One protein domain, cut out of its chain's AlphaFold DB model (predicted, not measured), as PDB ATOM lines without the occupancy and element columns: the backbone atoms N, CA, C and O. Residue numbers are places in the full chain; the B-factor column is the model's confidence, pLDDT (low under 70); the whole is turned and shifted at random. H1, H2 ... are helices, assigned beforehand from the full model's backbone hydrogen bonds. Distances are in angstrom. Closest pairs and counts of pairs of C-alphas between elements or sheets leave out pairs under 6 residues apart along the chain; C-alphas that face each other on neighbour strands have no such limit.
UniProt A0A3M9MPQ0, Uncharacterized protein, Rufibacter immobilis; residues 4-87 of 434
ATOM      1  N   THR A   4      18.374  29.752  36.064       88.19
ATOM      2  CA  THR A   4      17.501  28.616  36.400       88.19
ATOM      3  C   THR A   4      18.161  27.639  37.372       88.19
ATOM      4  O   THR A   4      17.524  27.179  38.312       88.19
ATOM      5  N   GLU A   5      19.448  27.351  37.181       90.62
ATOM      6  CA  GLU A   5      20.203  26.477  38.081       90.62
ATOM      7  C   GLU A   5      20.436  27.156  39.437       90.62
ATOM      8  O   GLU A   5      20.308  26.493  40.457       90.62
ATOM      9  N   LYS A   6      20.658  28.482  39.478       92.31
ATOM     10  CA  LYS A   6      20.716  29.238  40.744       92.31
ATOM     11  C   LYS A   6      19.411  29.149  41.532       92.31
ATOM     12  O   LYS A   6      19.461  28.874  42.721       92.31
ATOM     13  N   LEU A   7      18.258  29.299  40.877       92.44
ATOM     14  CA  LEU A   7      16.948  29.168  41.530       92.44
ATOM     15  C   LEU A   7      16.706  27.750  42.069       92.44
ATOM     16  O   LEU A   7      16.184  27.593  43.170       92.44
ATOM     17  N   LYS A   8      17.125  26.717  41.322       93.25
ATOM     18  CA  LYS A   8      17.064  25.318  41.776       93.25
ATOM     19  C   LYS A   8      17.953  25.090  42.997       93.25
ATOM     20  O   LYS A   8      17.488  24.549  43.996       93.25
ATOM     21  N   THR A   9      19.213  25.525  42.932       93.44
ATOM     22  CA  THR A   9      20.154  25.432  44.054       93.44
ATOM     23  C   THR A   9      19.629  26.179  45.274       93.44
ATOM     24  O   THR A   9      19.642  25.619  46.361       93.44
ATOM     25  N   TYR A  10      19.094  27.384  45.086       94.31
ATOM     26  CA  TYR A  10      18.531  28.205  46.152       94.31
ATOM     27  C   TYR A  10      17.357  27.511  46.837       94.31
ATOM     28  O   TYR A  10      17.366  27.370  48.057       94.31
ATOM     29  N   TYR A  11      16.403  26.984  46.064       93.31
ATOM     30  CA  TYR A  11      15.298  26.209  46.622       93.31
ATOM     31  C   TYR A  11      15.812  25.036  47.466       93.31
ATOM     32  O   TYR A  11      15.399  24.879  48.610       93.31
ATOM     33  N   HIS A  12      16.741  24.234  46.935       93.19
ATOM     34  CA  HIS A  12      17.272  23.079  47.659       93.19
ATOM     35  C   HIS A  12      18.047  23.471  48.917       93.19
ATOM     36  O   HIS A  12      17.793  22.898  49.968       93.19
ATOM     37  N   TYR A  13      18.924  24.472  48.842       92.25
ATOM     38  CA  TYR A  13      19.684  24.948  49.998       92.25
ATOM     39  C   TYR A  13      18.773  25.519  51.073       92.25
ATOM     40  O   TYR A  13      18.999  25.267  52.249       92.25
ATOM     41  N   TYR A  14      17.695  26.200  50.690       89.75
ATOM     42  CA  TYR A  14      16.727  26.708  51.650       89.75
ATOM     43  C   TYR A  14      15.878  25.598  52.288       89.75
ATOM     44  O   TYR A  14      15.590  25.654  53.483       89.75
ATOM     45  N   GLN A  15      15.491  24.561  51.531       90.69
ATOM     46  CA  GLN A  15      14.824  23.381  52.104       90.69
ATOM     47  C   GLN A  15      15.762  22.601  53.036       90.69
ATOM     48  O   GLN A  15      15.340  22.188  54.115       90.69
ATOM     49  N   ASP A  16      17.030  22.443  52.655       90.12
ATOM     50  CA  ASP A  16      18.053  21.809  53.484       90.12
ATOM     51  C   ASP A  16      18.305  22.627  54.753       90.12
ATOM     52  O   ASP A  16      18.356  22.060  55.841       90.12
ATOM     53  N   LEU A  17      18.376  23.956  54.644       84.50
ATOM     54  CA  LEU A  17      18.505  24.863  55.781       84.50
ATOM     55  C   LEU A  17      17.308  24.717  56.728       84.50
ATOM     56  O   LEU A  17      17.500  24.505  57.922       84.50
ATOM     57  N   LYS A  18      16.070  24.719  56.209       84.44
ATOM     58  CA  LYS A  18      14.857  24.439  57.001       84.44
ATOM     59  C   LYS A  18      14.916  23.072  57.688       84.44
ATOM     60  O   LYS A  18      14.551  22.963  58.855       84.44
ATOM     61  N   ALA A  19      15.369  22.036  56.983       85.44
ATOM     62  CA  ALA A  19      15.473  20.682  57.523       85.44
ATOM     63  C   ALA A  19      16.555  20.556  58.607       85.44
ATOM     64  O   ALA A  19      16.396  19.764  59.535       85.44
ATOM     65  N   LYS A  20      17.632  21.342  58.504       80.00
ATOM     66  CA  LYS A  20      18.718  21.401  59.488       80.00
ATOM     67  C   LYS A  20      18.397  22.255  60.717       80.00
ATOM     68  O   LYS A  20      19.163  22.202  61.664       80.00
ATOM     69  N   GLY A  21      17.264  22.960  60.737       73.44
ATOM     70  CA  GLY A  21      16.829  23.778  61.877       73.44
ATOM     71  C   GLY A  21      16.890  25.287  61.637       73.44
ATOM     72  O   GLY A  21      16.554  26.056  62.529       73.44
ATOM     73  N   GLY A  22      17.226  25.714  60.420       74.12
ATOM     74  CA  GLY A  22      17.255  27.113  60.012       74.12
ATOM     75  C   GLY A  22      18.654  27.739  60.066       74.12
ATOM     76  O   GLY A  22      19.647  27.031  60.228       74.12
ATOM     77  N   PRO A  23      18.728  29.074  59.914       60.47
ATOM     78  CA  PRO A  23      19.976  29.844  59.904       60.47
ATOM     79  C   PRO A  23      20.903  29.620  61.107       60.47
ATOM     80  O   PRO A  23      22.118  29.747  60.983       60.47
ATOM     81  N   GLU A  24      20.321  29.287  62.261       53.31
ATOM     82  CA  GLU A  24      21.014  29.172  63.551       53.31
ATOM     83  C   GLU A  24      21.784  27.846  63.699       53.31
ATOM     84  O   GLU A  24      22.778  27.783  64.414       53.31
ATOM     85  N   GLU A  25      21.379  26.797  62.977       61.84
ATOM     86  CA  GLU A  25      21.985  25.458  63.073       61.84
ATOM     87  C   GLU A  25      23.005  25.171  61.958       61.84
ATOM     88  O   GLU A  25      23.842  24.274  62.082       61.84
ATOM     89  N   ASP A  26      22.952  25.923  60.855       74.44
ATOM     90  CA  ASP A  26      23.900  25.813  59.743       74.44
ATOM     91  C   ASP A  26      24.213  27.201  59.169       74.44
ATOM     92  O   ASP A  26      23.771  27.574  58.078       74.44
ATOM     93  N   THR A  27      24.971  27.981  59.945       72.25
ATOM     94  CA  THR A  27      25.369  29.351  59.593       72.25
ATOM     95  C   THR A  27      26.105  29.404  58.255       72.25
ATOM     96  O   THR A  27      25.860  30.302  57.462       72.25
ATOM     97  N   GLU A  28      26.961  28.423  57.949       77.38
ATOM     98  CA  GLU A  28      27.677  28.371  56.665       77.38
ATOM     99  C   GLU A  28      26.710  28.192  55.483       77.38
ATOM    100  O   GLU A  28      26.848  28.859  54.452       77.38
ATOM    101  N   LEU A  29      25.697  27.326  55.625       77.88
ATOM    102  CA  LEU A  29      24.660  27.162  54.608       77.88
ATOM    103  C   LEU A  29      23.778  28.409  54.487       77.88
ATOM    104  O   LEU A  29      23.387  28.757  53.377       77.88
ATOM    105  N   PHE A  30      23.482  29.091  55.593       80.25
ATOM    106  CA  PHE A  30      22.723  30.339  55.571       80.25
ATOM    107  C   PHE A  30      23.462  31.468  54.850       80.25
ATOM    108  O   PHE A  30      22.876  32.104  53.979       80.25
ATOM    109  N   GLU A  31      24.751  31.658  55.131       77.69
ATOM    110  CA  GLU A  31      25.597  32.605  54.394       77.69
ATOM    111  C   GLU A  31      25.615  32.256  52.899       77.69
ATOM    112  O   GLU A  31      25.413  33.117  52.049       77.69
ATOM    113  N   THR A  32      25.720  30.964  52.566       85.62
ATOM    114  CA  THR A  32      25.646  30.501  51.169       85.62
ATOM    115  C   THR A  32      24.289  30.817  50.521       85.62
ATOM    116  O   THR A  32      24.220  31.113  49.327       85.62
ATOM    117  N   VAL A  33      23.187  30.738  51.277       87.69
ATOM    118  CA  VAL A  33      21.846  31.116  50.808       87.69
ATOM    119  C   VAL A  33      21.774  32.619  50.541       87.69
ATOM    120  O   VAL A  33      21.290  32.991  49.475       87.69
ATOM    121  N   ILE A  34      22.285  33.460  51.446       84.12
ATOM    122  CA  ILE A  34      22.320  34.921  51.273       84.12
ATOM    123  C   ILE A  34      23.159  35.296  50.048       84.12
ATOM    124  O   ILE A  34      22.690  36.039  49.187       84.12
ATOM    125  N   GLU A  35      24.363  34.731  49.917       87.69
ATOM    126  CA  GLU A  35      25.213  34.943  48.741       87.69
ATOM    127  C   GLU A  35      24.453  34.605  47.457       87.69
ATOM    128  O   GLU A  35      24.540  35.329  46.467       87.69
ATOM    129  N   LEU A  36      23.669  33.523  47.473       91.56
ATOM    130  CA  LEU A  36      22.886  33.082  46.328       91.56
ATOM    131  C   LEU A  36      21.690  33.998  46.030       91.56
ATOM    132  O   LEU A  36      21.383  34.210  44.856       91.56
ATOM    133  N   GLU A  37      21.035  34.549  47.053       91.50
ATOM    134  CA  GLU A  37      20.000  35.578  46.906       91.50
ATOM    135  C   GLU A  37      20.567  36.813  46.192       91.50
ATOM    136  O   GLU A  37      20.019  37.234  45.166       91.50
ATOM    137  N   GLU A  38      21.705  37.336  46.657       89.25
ATOM    138  CA  GLU A  38      22.400  38.467  46.028       89.25
ATOM    139  C   GLU A  38      22.782  38.155  44.575       89.25
ATOM    140  O   GLU A  38      22.551  38.950  43.658       89.25
ATOM    141  N   ASP A  39      23.303  36.952  44.343       92.12
ATOM    142  CA  ASP A  39      23.737  36.464  43.039       92.12
ATOM    143  C   ASP A  39      22.595  36.295  42.029       92.12
ATOM    144  O   ASP A  39      22.822  36.358  40.810       92.12
ATOM    145  N   ILE A  40      21.389  35.978  42.510       93.94
ATOM    146  CA  ILE A  40      20.180  35.884  41.691       93.94
ATOM    147  C   ILE A  40      19.666  37.290  41.397       93.94
ATOM    148  O   ILE A  40      19.444  37.604  40.228       93.94
ATOM    149  N   MET A  41      19.530  38.146  42.412       93.38
ATOM    150  CA  MET A  41      19.057  39.526  42.248       93.38
ATOM    151  C   MET A  41      19.948  40.316  41.283       93.38
ATOM    152  O   MET A  41      19.463  40.894  40.303       93.38
ATOM    153  N   SER A  42      21.267  40.228  41.466       92.06
ATOM    154  CA  SER A  42      22.253  40.883  40.605       92.06
ATOM    155  C   SER A  42      22.158  40.424  39.146       92.06
ATOM    156  O   SER A  42      22.304  41.239  38.232       92.06
ATOM    157  N   ALA A  43      21.824  39.153  38.891       92.75
ATOM    158  CA  ALA A  43      21.648  38.643  37.529       92.75
ATOM    159  C   ALA A  43      20.471  39.296  36.779       92.75
ATOM    160  O   ALA A  43      20.487  39.339  35.548       92.75
ATOM    161  N   TYR A  44      19.480  39.817  37.508       92.50
ATOM    162  CA  TYR A  44      18.354  40.578  36.965       92.50
ATOM    163  C   TYR A  44      18.562  42.100  37.030       92.50
ATOM    164  O   TYR A  44      17.722  42.845  36.530       92.50
ATOM    165  N   GLY A  45      19.676  42.574  37.597       90.69
ATOM    166  CA  GLY A  45      19.909  44.001  37.837       90.69
ATOM    167  C   GLY A  45      19.037  44.572  38.955       90.69
ATOM    168  O   GLY A  45      18.760  45.767  38.950       90.69
ATOM    169  N   LEU A  46      18.587  43.717  39.876       92.56
ATOM    170  CA  LEU A  46      17.818  44.097  41.053       92.56
ATOM    171  C   LEU A  46      18.741  44.180  42.278       92.56
ATOM    172  O   LEU A  46      19.637  43.342  42.420       92.56
ATOM    173  N   PRO A  47      18.529  45.142  43.185       91.31
ATOM    174  CA  PRO A  47      19.128  45.100  44.511       91.31
ATOM    175  C   PRO A  47      18.418  44.053  45.387       91.31
ATOM    176  O   PRO A  47      17.218  43.823  45.202       91.31
ATOM    177  N   PRO A  48      19.115  43.446  46.367       88.38
ATOM    178  CA  PRO A  48      18.538  42.484  47.308       88.38
ATOM    179  C   PRO A  48      17.690  43.188  48.385       88.38
ATOM    180  O   PRO A  48      17.951  43.089  49.579       88.38
ATOM    181  N   SER A  49      16.690  43.961  47.957       88.50
ATOM    182  CA  SER A  49      15.703  44.577  48.842       88.50
ATOM    183  C   SER A  49      14.685  43.543  49.318       88.50
ATOM    184  O   SER A  49      14.418  42.557  48.630       88.50
ATOM    185  N   HIS A  50      14.075  43.780  50.479       84.44
ATOM    186  CA  HIS A  50      13.036  42.899  51.023       84.44
ATOM    187  C   HIS A  50      11.891  42.671  50.020       84.44
ATOM    188  O   HIS A  50      11.446  41.539  49.837       84.44
ATOM    189  N   ASP A  51      11.466  43.728  49.323       85.38
ATOM    190  CA  ASP A  51      10.396  43.656  48.320       85.38
ATOM    191  C   ASP A  51      10.771  42.746  47.132       85.38
ATOM    192  O   ASP A  51       9.932  41.990  46.643       85.38
ATOM    193  N   HIS A  52      12.032  42.766  46.680       89.19
ATOM    194  CA  HIS A  52      12.496  41.887  45.601       89.19
ATOM    195  C   HIS A  52      12.726  40.446  46.087       89.19
ATOM    196  O   HIS A  52      12.352  39.491  45.401       89.19
ATOM    197  N   LEU A  53      13.296  40.274  47.284       88.56
ATOM    198  CA  LEU A  53      13.569  38.963  47.882       88.56
ATOM    199  C   LEU A  53      12.293  38.182  48.200       88.56
ATOM    200  O   LEU A  53      12.304  36.952  48.151       88.56
ATOM    201  N   GLN A  54      11.164  38.863  48.412       87.06
ATOM    202  CA  GLN A  54       9.867  38.213  48.601       87.06
ATOM    203  C   GLN A  54       9.516  37.246  47.455       87.06
ATOM    204  O   GLN A  54       8.899  36.208  47.697       87.06
ATOM    205  N   ILE A  55       9.954  37.536  46.223       90.62
ATOM    206  CA  ILE A  55       9.765  36.652  45.061       90.62
ATOM    207  C   ILE A  55      10.511  35.324  45.265       90.62
ATOM    208  O   ILE A  55       9.979  34.248  44.984       90.62
ATOM    209  N   LEU A  56      11.735  35.377  45.801       90.56
ATOM    210  CA  LEU A  56      12.510  34.180  46.120       90.56
ATOM    211  C   LEU A  56      11.932  33.438  47.321       90.56
ATOM    212  O   LEU A  56      11.869  32.213  47.305       90.56
ATOM    213  N   TRP A  57      11.471  34.133  48.356       89.19
ATOM    214  CA  TRP A  57      10.873  33.461  49.510       89.19
ATOM    215  C   TRP A  57       9.601  32.704  49.132       89.19
ATOM    216  O   TRP A  57       9.460  31.548  49.528       89.19
ATOM    217  N   GLN A  58       8.755  33.274  48.267       89.12
ATOM    218  CA  GLN A  58       7.581  32.588  47.715       89.12
ATOM    219  C   GLN A  58       7.950  31.304  46.957       89.12
ATOM    220  O   GLN A  58       7.263  30.291  47.099       89.12
ATOM    221  N   LEU A  59       9.065  31.295  46.214       90.38
ATOM    222  CA  LEU A  59       9.582  30.073  45.583       90.38
ATOM    223  C   LEU A  59       9.870  28.977  46.625       90.38
ATOM    224  O   LEU A  59       9.585  27.807  46.378       90.38
ATOM    225  N   THR A  60      10.397  29.332  47.800       88.94
ATOM    226  CA  THR A  60      10.719  28.363  48.868       88.94
ATOM    227  C   THR A  60       9.517  27.876  49.682       88.94
ATOM    228  O   THR A  60       9.643  26.939  50.478       88.94
ATOM    229  N   GLU A  61       8.365  28.526  49.535       87.62
ATOM    230  CA  GLU A  61       7.104  28.107  50.152       87.62
ATOM    231  C   GLU A  61       6.354  27.083  49.295       87.62
ATOM    232  O   GLU A  61       5.443  26.412  49.789       87.62
ATOM    233  N   ALA A  62       6.745  26.921  48.026       84.81
ATOM    234  CA  ALA A  62       6.195  25.884  47.170       84.81
ATOM    235  C   ALA A  62       6.489  24.488  47.763       84.81
ATOM    236  O   ALA A  62       7.616  24.234  48.188       84.81
ATOM    237  N   PRO A  63       5.503  23.571  47.791       81.06
ATOM    238  CA  PRO A  63       5.689  22.237  48.364       81.06
ATOM    239  C   PRO A  63       6.649  21.371  47.541       81.06
ATOM    240  O   PRO A  63       7.378  20.566  48.110       81.06
ATOM    241  N   ASP A  64       6.654  21.552  46.219       85.62
ATOM    242  CA  ASP A  64       7.533  20.856  45.285       85.62
ATOM    243  C   ASP A  64       8.031  21.822  44.209       85.62
ATOM    244  O   ASP A  64       7.285  22.669  43.705       85.62
ATOM    245  N   LEU A  65       9.288  21.644  43.803       89.56
ATOM    246  CA  LEU A  65       9.894  22.428  42.737       89.56
ATOM    247  C   LEU A  65       9.469  21.885  41.368       89.56
ATOM    248  O   LEU A  65      10.000  20.882  40.891       89.56
ATOM    249  N   SER A  66       8.513  22.556  40.723       90.75
ATOM    250  CA  SER A  66       8.104  22.256  39.347       90.75
ATOM    251  C   SER A  66       8.709  23.247  38.346       90.75
ATOM    252  O   SER A  66       9.019  24.393  38.679       90.75
ATOM    253  N   GLU A  67       8.854  22.823  37.087       90.19
ATOM    254  CA  GLU A  67       9.305  23.710  36.000       90.19
ATOM    255  C   GLU A  67       8.334  24.887  35.778       90.19
ATOM    256  O   GLU A  67       8.765  25.976  35.412       90.19
ATOM    257  N   GLU A  68       7.038  24.710  36.062       89.81
ATOM    258  CA  GLU A  68       6.047  25.793  35.995       89.81
ATOM    259  C   GLU A  68       6.294  26.863  37.071       89.81
ATOM    260  O   GLU A  68       6.274  28.053  36.760       89.81
ATOM    261  N   VAL A  69       6.587  26.459  38.314       90.88
ATOM    262  CA  VAL A  69       6.899  27.385  39.421       90.88
ATOM    263  C   VAL A  69       8.191  28.154  39.140       90.88
ATOM    264  O   VAL A  69       8.260  29.366  39.359       90.88
ATOM    265  N   LEU A  70       9.207  27.480  38.590       91.88
ATOM    266  CA  LEU A  70      10.453  28.128  38.177       91.88
ATOM    267  C   LEU A  70      10.216  29.165  37.075       91.88
ATOM    268  O   LEU A  70      10.717  30.284  37.183       91.88
ATOM    269  N   GLN A  71       9.428  28.834  36.049       91.75
ATOM    270  CA  GLN A  71       9.088  29.776  34.979       91.75
ATOM    271  C   GLN A  71       8.308  30.985  35.503       91.75
ATOM    272  O   GLN A  71       8.619  32.113  35.129       91.75
ATOM    273  N   GLN A  72       7.339  30.769  36.397       92.19
ATOM    274  CA  GLN A  72       6.585  31.855  37.030       92.19
ATOM    275  C   GLN A  72       7.495  32.773  37.851       92.19
ATOM    276  O   GLN A  72       7.423  33.989  37.702       92.19
ATOM    277  N   THR A  73       8.397  32.202  38.652       93.50
ATOM    278  CA  THR A  73       9.363  32.973  39.452       93.50
ATOM    279  C   THR A  73      10.285  33.794  38.548       93.50
ATOM    280  O   THR A  73      10.486  34.984  38.771       93.50
ATOM    281  N   GLN A  74      10.806  33.195  37.471       93.94
ATOM    282  CA  GLN A  74      11.638  33.905  36.496       93.94
ATOM    283  C   GLN A  74      10.887  35.040  35.804       93.94
ATOM    284  O   GLN A  74      11.462  36.106  35.589       93.94
ATOM    285  N   GLN A  75       9.615  34.818  35.465       93.38
ATOM    286  CA  GLN A  75       8.765  35.841  34.876       93.38
ATOM    287  C   GLN A  75       8.537  36.996  35.859       93.38
ATOM    288  O   GLN A  75       8.717  38.146  35.473       93.38
ATOM    289  N   GLN A  76       8.228  36.710  37.126       94.25
ATOM    290  CA  GLN A  76       8.063  37.732  38.166       94.25
ATOM    291  C   GLN A  76       9.343  38.544  38.389       94.25
ATOM    292  O   GLN A  76       9.283  39.772  38.442       94.25
ATOM    293  N   LEU A  77      10.507  37.887  38.456       93.69
ATOM    294  CA  LEU A  77      11.805  38.564  38.560       93.69
ATOM    295  C   LEU A  77      12.068  39.453  37.343       93.69
ATOM    296  O   LEU A  77      12.511  40.586  37.492       93.69
ATOM    297  N   GLN A  78      11.753  38.978  36.135       93.88
ATOM    298  CA  GLN A  78      11.945  39.747  34.910       93.88
ATOM    299  C   GLN A  78      10.989  40.943  34.809       93.88
ATOM    300  O   GLN A  78      11.401  42.021  34.381       93.88
ATOM    301  N   GLU A  79       9.725  40.776  35.193       93.44
ATOM    302  CA  GLU A  79       8.737  41.857  35.236       93.44
ATOM    303  C   GLU A  79       9.136  42.919  36.264       93.44
ATOM    304  O   GLU A  79       9.158  44.107  35.937       93.44
ATOM    305  N   THR A  80       9.545  42.491  37.460       92.69
ATOM    306  CA  THR A  80      10.020  43.371  38.539       92.69
ATOM    307  C   THR A  80      11.288  44.115  38.125       92.69
ATOM    308  O   THR A  80      11.344  45.337  38.223       92.69
ATOM    309  N   ALA A  81      12.265  43.415  37.542       92.81
ATOM    310  CA  ALA A  81      13.470  44.021  36.976       92.81
ATOM    311  C   ALA A  81      13.151  45.024  35.870       92.81
ATOM    312  O   ALA A  81      13.734  46.100  35.823       92.81
ATOM    313  N   THR A  82      12.197  44.712  34.993       91.38
ATOM    314  CA  THR A  82      11.786  45.638  33.935       91.38
ATOM    315  C   THR A  82      11.192  46.910  34.535       91.38
ATOM    316  O   THR A  82      11.563  48.002  34.119       91.38
ATOM    317  N   GLN A  83      10.311  46.791  35.531       91.06
ATOM    318  CA  GLN A  83       9.732  47.950  36.215       91.06
ATOM    319  C   GLN A  83      10.805  48.783  36.924       91.06
ATOM    320  O   GLN A  83      10.830  50.001  36.762       91.06
ATOM    321  N   HIS A  84      11.717  48.125  37.641       89.94
ATOM    322  CA  HIS A  84      12.812  48.763  38.363       89.94
ATOM    323  C   HIS A  84      13.777  49.499  37.420       89.94
ATOM    324  O   HIS A  84      14.050  50.681  37.595       89.94
ATOM    325  N   LEU A  85      14.222  48.848  36.342       88.62
ATOM    326  CA  LEU A  85      15.150  49.430  35.366       88.62
ATOM    327  C   LEU A  85      14.507  50.512  34.481       88.62
ATOM    328  O   LEU A  85      15.218  51.318  33.882       88.62
ATOM    329  N   MET A  86      13.175  50.526  34.365       89.00
ATOM    330  CA  MET A  86      12.426  51.593  33.690       89.00
ATOM    331  C   MET A  86      12.119  52.784  34.606       89.00
ATOM    332  O   MET A  86      11.668  53.820  34.106       89.00
ATOM    333  N   ALA A  87      12.341  52.659  35.916       87.12
ATOM    334  CA  ALA A  87      12.185  53.760  36.851       87.12
ATOM    335  C   ALA A  87      13.195  54.885  36.540       87.12
ATOM    336  O   ALA A  87      14.268  54.635  35.978       87.12
TER     337      ALA A  87
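What this domain is: This is residues 4 to 87 of the 434 residues of an uncharacterized protein of Rufibacter immobilis (UniProt A0A3M9MPQ0). Two helical hairpins cross each other in two layers: H3 and H4, side by side and nearly parallel in line but running opposite ways, make one, and H1 and H2 make the other. H3 crosses over the H1-H2 hairpin, while H4 runs across its open end, by the first residues of H1 and the last residue of H2. The printed part has 84 residues with four named helices, in the order H1, H2, H3, H4, and no named strand; the class is all helix. The whole is compact, with a radius of gyration of the C-alphas of 12.8 A, and its outline is elongated, spanning 40 by 25 by 19 A.

How they stand to each other: The longest helix is H4, residues 67 to 86. It touches H3, residues 50 to 61, at a shallow tilt of 4 degrees, opposite ways, as a helical hairpin; the closest C-alphas, of Ile 55 and Thr 73, are 6.7 A apart. H1, residues 4 to 20, and H2, residues 27 to 44, form the second helical hairpin, touching at a shallow tilt of 24 degrees, opposite ways, with the C-alphas of Tyr 10 and Val 33 closest at 6.4 A. H3, with residues 52 to 56 alone, touches residues 37 to 41 of H2 at a steep tilt of 64 degrees, opposite ways; the closest C-alphas are those of Glu 37 and Leu 53, 7.3 A. H3, with residues 59 to 60 alone, touches residues 11 to 15 of H1, about perpendicular but only just at 72 degrees; the C-alphas of Tyr 11 and Thr 60 are closest at 5.5 A. H4 only just touches H2, with 3 pairs of C-alphas within 8 A, through Tyr 44 alone on H2; its C-alpha is 6.0 A from that of Ala 81, the closest pair. H4 also only just touches H1, with 3 such pairs; the closest C-alphas are those of Thr 4 and Leu 70, 7.3 A. The helix packing is mostly crossed, but only just: 2 of 6 touching pairs are at a shallow tilt. In H1 and H4 every O i to N i+4 pair is within hydrogen-bond range; in H2 12 of 14 are, in H3 6 of 8.

Where its parts are: H4 is 28.2 A from first to last C-alpha and ends at C-alpha 86, (12.426, 51.593, 33.690). H3 is 16.0 A long. H2 is 26.2 A long, beginning at C-alpha 27, (25.369, 29.351, 59.593). H1 is 24.2 A long, beginning at C-alpha 4, (17.501, 28.616, 36.400).

The domain as a whole: The two C-alphas farthest apart, of Glu 25 and Met 86, are 40.5 A apart. The printed part has no cut. The links H2 to H3 and H3 to H4 are tight, and H1 to H2 is short. The mean pLDDT of the printed part is 87.6; residues 23 to 25 are under 70.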